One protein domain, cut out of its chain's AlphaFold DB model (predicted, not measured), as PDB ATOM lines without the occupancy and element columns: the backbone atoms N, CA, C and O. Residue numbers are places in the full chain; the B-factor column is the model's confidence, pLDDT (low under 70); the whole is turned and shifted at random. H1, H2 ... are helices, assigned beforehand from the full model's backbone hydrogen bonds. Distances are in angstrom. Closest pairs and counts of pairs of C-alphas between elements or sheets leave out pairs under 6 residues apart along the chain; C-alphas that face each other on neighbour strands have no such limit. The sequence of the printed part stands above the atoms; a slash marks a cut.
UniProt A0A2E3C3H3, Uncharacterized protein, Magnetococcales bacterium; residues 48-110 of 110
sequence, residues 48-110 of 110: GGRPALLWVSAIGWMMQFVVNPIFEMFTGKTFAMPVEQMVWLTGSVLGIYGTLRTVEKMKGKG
ATOM      1  N   GLY A  48      49.627   5.828  11.751       51.62
ATOM      2  CA  GLY A  48      50.230   6.718  12.739       51.62
ATOM      3  C   GLY A  48      51.586   7.234  12.265       51.62
ATOM      4  O   GLY A  48      52.184   6.683  11.345       51.62
ATOM      5  N   GLY A  49      52.129   8.257  12.929       58.59
ATOM      6  CA  GLY A  49      53.489   8.740  12.640       58.59
ATOM      7  C   GLY A  49      54.586   7.673  12.811       58.59
ATOM      8  O   GLY A  49      55.690   7.845  12.306       58.59
ATOM      9  N   ARG A  50      54.278   6.550  13.482       66.50
ATOM     10  CA  ARG A  50      55.179   5.403  13.692       66.50
ATOM     11  C   ARG A  50      55.474   4.637  12.386       66.50
ATOM     12  O   ARG A  50      56.650   4.549  12.041       66.50
ATOM     13  N   PRO A  51      54.470   4.146  11.629       71.44
ATOM     14  CA  PRO A  51      54.687   3.582  10.298       71.44
ATOM     15  C   PRO A  51      55.440   4.503   9.332       71.44
ATOM     16  O   PRO A  51      56.388   4.060   8.699       71.44
ATOM     17  N   ALA A  52      55.071   5.785   9.235       75.69
ATOM     18  CA  ALA A  52      55.680   6.705   8.266       75.69
ATOM     19  C   ALA A  52      57.200   6.859   8.464       75.69
ATOM     20  O   ALA A  52      57.963   6.777   7.504       75.69
ATOM     21  N   LEU A  53      57.654   7.012   9.713       76.00
ATOM     22  CA  LEU A  53      59.084   7.099  10.022       76.00
ATOM     23  C   LEU A  53      59.821   5.776   9.743       76.00
ATOM     24  O   LEU A  53      60.971   5.788   9.304       76.00
ATOM     25  N   LEU A  54      59.147   4.639   9.954       77.75
ATOM     26  CA  LEU A  54      59.673   3.316   9.619       77.75
ATOM     27  C   LEU A  54      59.866   3.172   8.103       77.75
ATOM     28  O   LEU A  54      60.931   2.729   7.678       77.75
ATOM     29  N   TRP A  55      58.909   3.628   7.291       80.88
ATOM     30  CA  TRP A  55      59.032   3.643   5.830       80.88
ATOM     31  C   TRP A  55      60.209   4.497   5.353       80.88
ATOM     32  O   TRP A  55      60.982   4.045   4.513       80.88
ATOM     33  N   VAL A  56      60.408   5.687   5.933       82.06
ATOM     34  CA  VAL A  56      61.564   6.543   5.611       82.06
ATOM     35  C   VAL A  56      62.882   5.839   5.952       82.06
ATOM     36  O   VAL A  56      63.811   5.860   5.145       82.06
ATOM     37  N   SER A  57      62.960   5.164   7.105       83.38
ATOM     38  CA  SER A  57      64.155   4.395   7.474       83.38
ATOM     39  C   SER A  57      64.411   3.214   6.527       83.38
ATOM     40  O   SER A  57      65.541   3.013   6.094       83.38
ATOM     41  N   ALA A  58      63.366   2.476   6.136       82.25
ATOM     42  CA  ALA A  58      63.478   1.327   5.240       82.25
ATOM     43  C   ALA A  58      63.898   1.736   3.821       82.25
ATOM     44  O   ALA A  58      64.764   1.095   3.227       82.25
ATOM     45  N   ILE A  59      63.338   2.828   3.293       85.69
ATOM     46  CA  ILE A  59      63.726   3.378   1.987       85.69
ATOM     47  C   ILE A  59      65.178   3.872   2.027       85.69
ATOM     48  O   ILE A  59      65.928   3.620   1.091       85.69
ATOM     49  N   GLY A  60      65.620   4.504   3.116       85.31
ATOM     50  CA  GLY A  60      67.016   4.921   3.266       85.31
ATOM     51  C   GLY A  60      68.008   3.757   3.228       85.31
ATOM     52  O   GLY A  60      68.979   3.790   2.472       85.31
ATOM     53  N   TRP A  61      67.717   2.675   3.956       84.38
ATOM     54  CA  TRP A  61      68.520   1.450   3.893       84.38
ATOM     55  C   TRP A  61      68.470   0.778   2.518       84.38
ATOM     56  O   TRP A  61      69.485   0.260   2.058       84.38
ATOM     57  N   MET A  62      67.329   0.827   1.828       85.25
ATOM     58  CA  MET A  62      67.207   0.335   0.453       85.25
ATOM     59  C   MET A  62      68.112   1.118  -0.505       85.25
ATOM     60  O   MET A  62      68.811   0.520  -1.319       85.25
ATOM     61  N   MET A  63      68.169   2.444  -0.381       82.00
ATOM     62  CA  MET A  63      69.073   3.264  -1.189       82.00
ATOM     63  C   MET A  63      70.547   2.954  -0.872       82.00
ATOM     64  O   MET A  63      71.367   2.877  -1.785       82.00
ATOM     65  N   GLN A  64      70.881   2.696   0.396       83.56
ATOM     66  CA  GLN A  64      72.244   2.352   0.810       83.56
ATOM     67  C   GLN A  64      72.694   0.956   0.339       83.56
ATOM     68  O   GLN A  64      73.833   0.804  -0.090       83.56
ATOM     69  N   PHE A  65      71.833  -0.063   0.430       81.25
ATOM     70  CA  PHE A  65      72.205  -1.457   0.151       81.25
ATOM     71  C   PHE A  65      71.871  -1.939  -1.258       81.25
ATOM     72  O   PHE A  65      72.469  -2.910  -1.707       81.25
ATOM     73  N   VAL A  66      70.919  -1.310  -1.946       84.75
ATOM     74  CA  VAL A  66      70.507  -1.714  -3.299       84.75
ATOM     75  C   VAL A  66      70.993  -0.696  -4.316       84.75
ATOM     76  O   VAL A  66      71.682  -1.053  -5.264       84.75
ATOM     77  N   VAL A  67      70.691   0.587  -4.108       84.69
ATOM     78  CA  VAL A  67      71.001   1.618  -5.109       84.69
ATOM     79  C   VAL A  67      72.487   1.952  -5.143       84.69
ATOM     80  O   VAL A  67      73.047   2.034  -6.231       84.69
ATOM     81  N   ASN A  68      73.150   2.091  -3.993       85.19
ATOM     82  CA  ASN A  68      74.577   2.419  -3.947       85.19
ATOM     83  C   ASN A  68      75.480   1.376  -4.651       85.19
ATOM     84  O   ASN A  68      76.271   1.800  -5.490       85.19
ATOM     85  N   PRO A  69      75.360   0.046  -4.427       83.44
ATOM     86  CA  PRO A  69      76.209  -0.921  -5.137       83.44
ATOM     87  C   PRO A  69      75.887  -1.028  -6.632       83.44
ATOM     88  O   PRO A  69      76.790  -1.230  -7.441       83.44
ATOM     89  N   ILE A  70      74.621  -0.856  -7.028       84.88
ATOM     90  CA  ILE A  70      74.250  -0.792  -8.449       84.88
ATOM     91  C   ILE A  70      74.878   0.455  -9.085       84.88
ATOM     92  O   ILE A  70      75.478   0.376 -10.150       84.88
ATOM     93  N   PHE A  71      74.793   1.607  -8.424       84.31
ATOM     94  CA  PHE A  71      75.356   2.860  -8.917       84.31
ATOM     95  C   PHE A  71      76.888   2.825  -9.003       84.31
ATOM     96  O   PHE A  71      77.458   3.304  -9.985       84.31
ATOM     97  N   GLU A  72      77.551   2.209  -8.025       85.44
ATOM     98  CA  GLU A  72      78.997   1.983  -8.025       85.44
ATOM     99  C   GLU A  72      79.426   1.103  -9.206       85.44
ATOM    100  O   GLU A  72      80.398   1.434  -9.883       85.44
ATOM    101  N   MET A  73      78.657   0.060  -9.538       82.00
ATOM    102  CA  MET A  73      78.923  -0.796 -10.701       82.00
ATOM    103  C   MET A  73      78.891  -0.023 -12.030       82.00
ATOM    104  O   MET A  73      79.668  -0.328 -12.932       82.00
ATOM    105  N   PHE A  74      78.021   0.985 -12.160       84.31
ATOM    106  CA  PHE A  74      77.881   1.761 -13.400       84.31
ATOM    107  C   PHE A  74      78.768   3.007 -13.474       84.31
ATOM    108  O   PHE A  74      79.148   3.419 -14.567       84.31
ATOM    109  N   THR A  75      79.079   3.644 -12.344       83.12
ATOM    110  CA  THR A  75      79.749   4.959 -12.322       83.12
ATOM    111  C   THR A  75      81.093   4.967 -11.602       83.12
ATOM    112  O   THR A  75      81.807   5.970 -11.669       83.12
ATOM    113  N   GLY A  76      81.446   3.882 -10.903       79.69
ATOM    114  CA  GLY A  76      82.667   3.769 -10.102       79.69
ATOM    115  C   GLY A  76      82.740   4.748  -8.925       79.69
ATOM    116  O   GLY A  76      83.806   4.926  -8.342       79.69
ATOM    117  N   LYS A  77      81.638   5.432  -8.596       79.31
ATOM    118  CA  LYS A  77      81.564   6.425  -7.522       79.31
ATOM    119  C   LYS A  77      80.538   5.983  -6.495       79.31
ATOM    120  O   LYS A  77      79.404   5.673  -6.839       79.31
ATOM    121  N   THR A  78      80.921   6.029  -5.227       74.88
ATOM    122  CA  THR A  78      80.014   5.779  -4.107       74.88
ATOM    123  C   THR A  78      79.439   7.089  -3.596       74.88
ATOM    124  O   THR A  78      80.178   8.060  -3.402       74.88
ATOM    125  N   PHE A  79      78.141   7.119  -3.305       74.62
ATOM    126  CA  PHE A  79      77.552   8.248  -2.594       74.62
ATOM    127  C   PHE A  79      77.791   8.081  -1.088       74.62
ATOM    128  O   PHE A  79      77.392   7.081  -0.494       74.62
ATOM    129  N   ALA A  80      78.444   9.060  -0.456       75.88
ATOM    130  CA  ALA A  80      78.639   9.064   0.991       75.88
ATOM    131  C   ALA A  80      77.324   9.447   1.688       75.88
ATOM    132  O   ALA A  80      77.045  10.621   1.937       75.88
ATOM    133  N   MET A  81      76.488   8.450   1.976       76.06
ATOM    134  CA  MET A  81      75.263   8.653   2.743       76.06
ATOM    135  C   MET A  81      75.590   8.786   4.241       76.06
ATOM    136  O   MET A  81      76.457   8.065   4.741       76.06
ATOM    137  N   PRO A  82      74.903   9.662   5.000       81.00
ATOM    138  CA  PRO A  82      75.077   9.758   6.448       81.00
ATOM    139  C   PRO A  82      74.458   8.540   7.160       81.00
ATOM    140  O   PRO A  82      73.361   8.613   7.718       81.00
ATOM    141  N   VAL A  83      75.180   7.413   7.152       82.94
ATOM    142  CA  VAL A  83      74.756   6.130   7.749       82.94
ATOM    143  C   VAL A  83      74.483   6.276   9.246       82.94
ATOM    144  O   VAL A  83      73.504   5.731   9.745       82.94
ATOM    145  N   GLU A  84      75.276   7.086   9.950       84.00
ATOM    146  CA  GLU A  84      75.097   7.352  11.382       84.00
ATOM    147  C   GLU A  84      73.686   7.883  11.684       84.00
ATOM    148  O   GLU A  84      72.966   7.339  12.518       84.00
ATOM    149  N   GLN A  85      73.226   8.887  10.930       83.81
ATOM    150  CA  GLN A  85      71.897   9.474  11.127       83.81
ATOM    151  C   GLN A  85      70.772   8.478  10.810       83.81
ATOM    152  O   GLN A  85      69.724   8.493  11.460       83.81
ATOM    153  N   MET A  86      70.993   7.571   9.851       83.50
ATOM    154  CA  MET A  86      70.051   6.492   9.535       83.50
ATOM    155  C   MET A  86      69.954   5.473  10.676       83.50
ATOM    156  O   MET A  86      68.852   5.026  11.002       83.50
ATOM    157  N   VAL A  87      71.074   5.135  11.323       85.62
ATOM    158  CA  VAL A  87      71.112   4.246  12.496       85.62
ATOM    159  C   VAL A  87      70.381   4.887  13.677       85.62
ATOM    160  O   VAL A  87      69.509   4.244  14.267       85.62
ATOM    161  N   TRP A  88      70.634   6.169  13.962       85.44
ATOM    162  CA  TRP A  88      69.921   6.925  15.002       85.44
ATOM    163  C   TRP A  88      68.416   7.000  14.752       85.44
ATOM    164  O   TRP A  88      67.617   6.767  15.667       85.44
ATOM    165  N   LEU A  89      68.011   7.279  13.510       84.00
ATOM    166  CA  LEU A  89      66.605   7.294  13.108       84.00
ATOM    167  C   LEU A  89      65.964   5.916  13.320       84.00
ATOM    168  O   LEU A  89      64.920   5.810  13.964       84.00
ATOM    169  N   THR A  90      66.620   4.857  12.849       84.94
ATOM    170  CA  THR A  90      66.124   3.476  12.942       84.94
ATOM    171  C   THR A  90      65.978   3.039  14.399       84.94
ATOM    172  O   THR A  90      64.903   2.607  14.816       84.94
ATOM    173  N   GLY A  91      67.004   3.225  15.231       84.75
ATOM    174  CA  GLY A  91      66.913   2.864  16.647       84.75
ATOM    175  C   GLY A  91      65.915   3.724  17.432       84.75
ATOM    176  O   GLY A  91      65.432   3.295  18.482       84.75
ATOM    177  N   SER A  92      65.563   4.917  16.936       82.38
ATOM    178  CA  SER A  92      64.535   5.769  17.544       82.38
ATOM    179  C   SER A  92      63.139   5.230  17.238       82.38
ATOM    180  O   SER A  92      62.294   5.193  18.131       82.38
ATOM    181  N   VAL A  93      62.919   4.728  16.017       79.81
ATOM    182  CA  VAL A  93      61.684   4.034  15.611       79.81
ATOM    183  C   VAL A  93      61.507   2.718  16.371       79.81
ATOM    184  O   VAL A  93      60.409   2.435  16.846       79.81
ATOM    185  N   LEU A  94      62.587   1.954  16.565       81.19
ATOM    186  CA  LEU A  94      62.584   0.721  17.365       81.19
ATOM    187  C   LEU A  94      62.466   0.987  18.880       81.19
ATOM    188  O   LEU A  94      62.349   0.053  19.670       81.19
ATOM    189  N   GLY A  95      62.498   2.254  19.310       75.25
ATOM    190  CA  GLY A  95      62.379   2.646  20.715       75.25
ATOM    191  C   GLY A  95      63.630   2.381  21.560       75.25
ATOM    192  O   GLY A  95      63.625   2.655  22.762       75.25
ATOM    193  N   ILE A  96      64.723   1.918  20.950       77.62
ATOM    194  CA  ILE A  96      65.993   1.631  21.628       77.62
ATOM    195  C   ILE A  96      66.582   2.935  22.182       77.62
ATOM    196  O   ILE A  96      66.888   3.019  23.368       77.62
ATOM    197  N   TYR A  97      66.610   4.015  21.398       70.12
ATOM    198  CA  TYR A  97      67.118   5.307  21.883       70.12
ATOM    199  C   TYR A  97      66.153   6.035  22.841       70.12
ATOM    200  O   TYR A  97      66.580   6.820  23.691       70.12
ATOM    201  N   GLY A  98      64.849   5.737  22.778       64.75
ATOM    202  CA  GLY A  98      63.844   6.286  23.701       64.75
ATOM    203  C   GLY A  98      63.899   5.669  25.105       64.75
ATOM    204  O   GLY A  98      63.714   6.365  26.111       64.75
ATOM    205  N   THR A  99      64.199   4.370  25.189       59.66
ATOM    206  CA  THR A  99      64.426   3.690  26.472       59.66
ATOM    207  C   THR A  99      65.742   4.124  27.106       59.66
ATOM    208  O   THR A  99      65.747   4.417  28.299       59.66
ATOM    209  N   LEU A 100      66.811   4.304  26.325       61.91
ATOM    210  CA  LEU A 100      68.103   4.790  26.827       61.91
ATOM    211  C   LEU A 100      68.000   6.173  27.487       61.91
ATOM    212  O   LEU A 100      68.437   6.332  28.622       61.91
ATOM    213  N   ARG A 101      67.293   7.134  26.877       61.72
ATOM    214  CA  ARG A 101      67.071   8.462  27.488       61.72
ATOM    215  C   ARG A 101      66.199   8.419  28.749       61.72
ATOM    216  O   ARG A 101      66.309   9.275  29.629       61.72
ATOM    217  N   THR A 102      65.304   7.438  28.850       64.06
ATOM    218  CA  THR A 102      64.495   7.214  30.061       64.06
ATOM    219  C   THR A 102      65.337   6.575  31.163       64.06
ATOM    220  O   THR A 102      65.238   6.979  32.320       64.06
ATOM    221  N   VAL A 103      66.227   5.651  30.803       64.88
ATOM    222  CA  VAL A 103      67.206   5.042  31.709       64.88
ATOM    223  C   VAL A 103      68.213   6.082  32.202       64.88
ATOM    224  O   VAL A 103      68.515   6.097  33.390       64.88
ATOM    225  N   GLU A 104      68.661   7.012  31.358       62.41
ATOM    226  CA  GLU A 104      69.496   8.150  31.767       62.41
ATOM    227  C   GLU A 104      68.764   9.074  32.743       62.41
ATOM    228  O   GLU A 104      69.329   9.455  33.764       62.41
ATOM    229  N   LYS A 105      67.478   9.373  32.513       59.31
ATOM    230  CA  LYS A 105      66.658  10.139  33.471       59.31
ATOM    231  C   LYS A 105      66.417   9.395  34.788       59.31
ATOM    232  O   LYS A 105      66.244  10.042  35.816       59.31
ATOM    233  N   MET A 106      66.387   8.061  34.765       60.84
ATOM    234  CA  MET A 106      66.274   7.228  35.969       60.84
ATOM    235  C   MET A 106      67.600   7.105  36.723       60.84
ATOM    236  O   MET A 106      67.585   7.030  37.947       60.84
ATOM    237  N   LYS A 107      68.733   7.105  36.016       62.03
ATOM    238  CA  LYS A 107      70.075   7.086  36.610       62.03
ATOM    239  C   LYS A 107      70.535   8.472  37.081       62.03
ATOM    240  O   LYS A 107      71.274   8.549  38.049       62.03
ATOM    241  N   GLY A 108      70.069   9.552  36.447       61.97
ATOM    242  CA  GLY A 108      70.409  10.950  36.756       61.97
ATOM    243  C   GLY A 108      69.489  11.650  37.766       61.97
ATOM    244  O   GLY A 108      69.508  12.874  37.867       61.97
ATOM    245  N   LYS A 109      68.655  10.898  38.490       50.34
ATOM    246  CA  LYS A 109      67.960  11.361  39.700       50.34
ATOM    247  C   LYS A 109      68.264  10.410  40.855       50.34
ATOM    248  O   LYS A 109      67.402   9.648  41.293       50.34
ATOM    249  N   GLY A 110      69.517  10.470  41.294       48.19
ATOM    250  CA  GLY A 110      69.930  10.379  42.692       48.19
ATOM    251  C   GLY A 110      70.497  11.737  43.070       48.19
ATOM    252  O   GLY A 110      71.274  12.255  42.240       48.19
TER     253      GLY A 110
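Overview. This is residues 48 to 110 of the 110 residues of an uncharacterized protein of Magnetococcales bacterium (UniProt A0A2E3C3H3). A long helix, H1, and the shorter H2 fold back on each other as a helical hairpin, and H3 turns off from the end of H2 as an arm. Residues 101 to 110 stick out and add to the length. The printed part has 63 residues with three named helices, H1, H2 and H3 in chain order, and is all helix. It is only just extended, close to loose, with a radius of gyration of the C-alphas of 16.3 A and spans of 57 by 27 by 10 A.

Arrangement. H1, residues 49 to 75, has a kink of 35 degrees near residue 69. With residues 50 to 61 alone it touches H2, residues 83 to 93; the closest C-alphas, of Ser 57 and Thr 90, are 5.9 A apart. The two form a hairpin, opposite ways at a shallow tilt of 25 degrees. H3, residues 96 to 107, only just touches H2, with 3 pairs of C-alphas within 8 A, and only at the corner; the closest C-alphas, of Gly 91 and Tyr 97, are 5.8 A apart. Their lines are about perpendicular, at 74 degrees. H1 and H3 are apart. Every O i to N i+4 pair is within hydrogen-bond range in H2 and H3, and 21 of 23 in H1.

Along the chain. H1 measures 36.4 A from C-alpha 49 at (53.489, 8.740, 12.640) to C-alpha 75; H2 measures 15.4 A and H3 16.5 A, ending at C-alpha 107 at (70.075, 7.086, 36.610).

Size, cuts and confidence. The C-alphas of Phe 74 and Gly 110, the two farthest apart, are 57.3 A apart. The printed part has no cut; the link from H1 to H2 is short and that from H2 to H3 tight. The pLDDT is under 70 at residues 48 to 50 and 98 to 110.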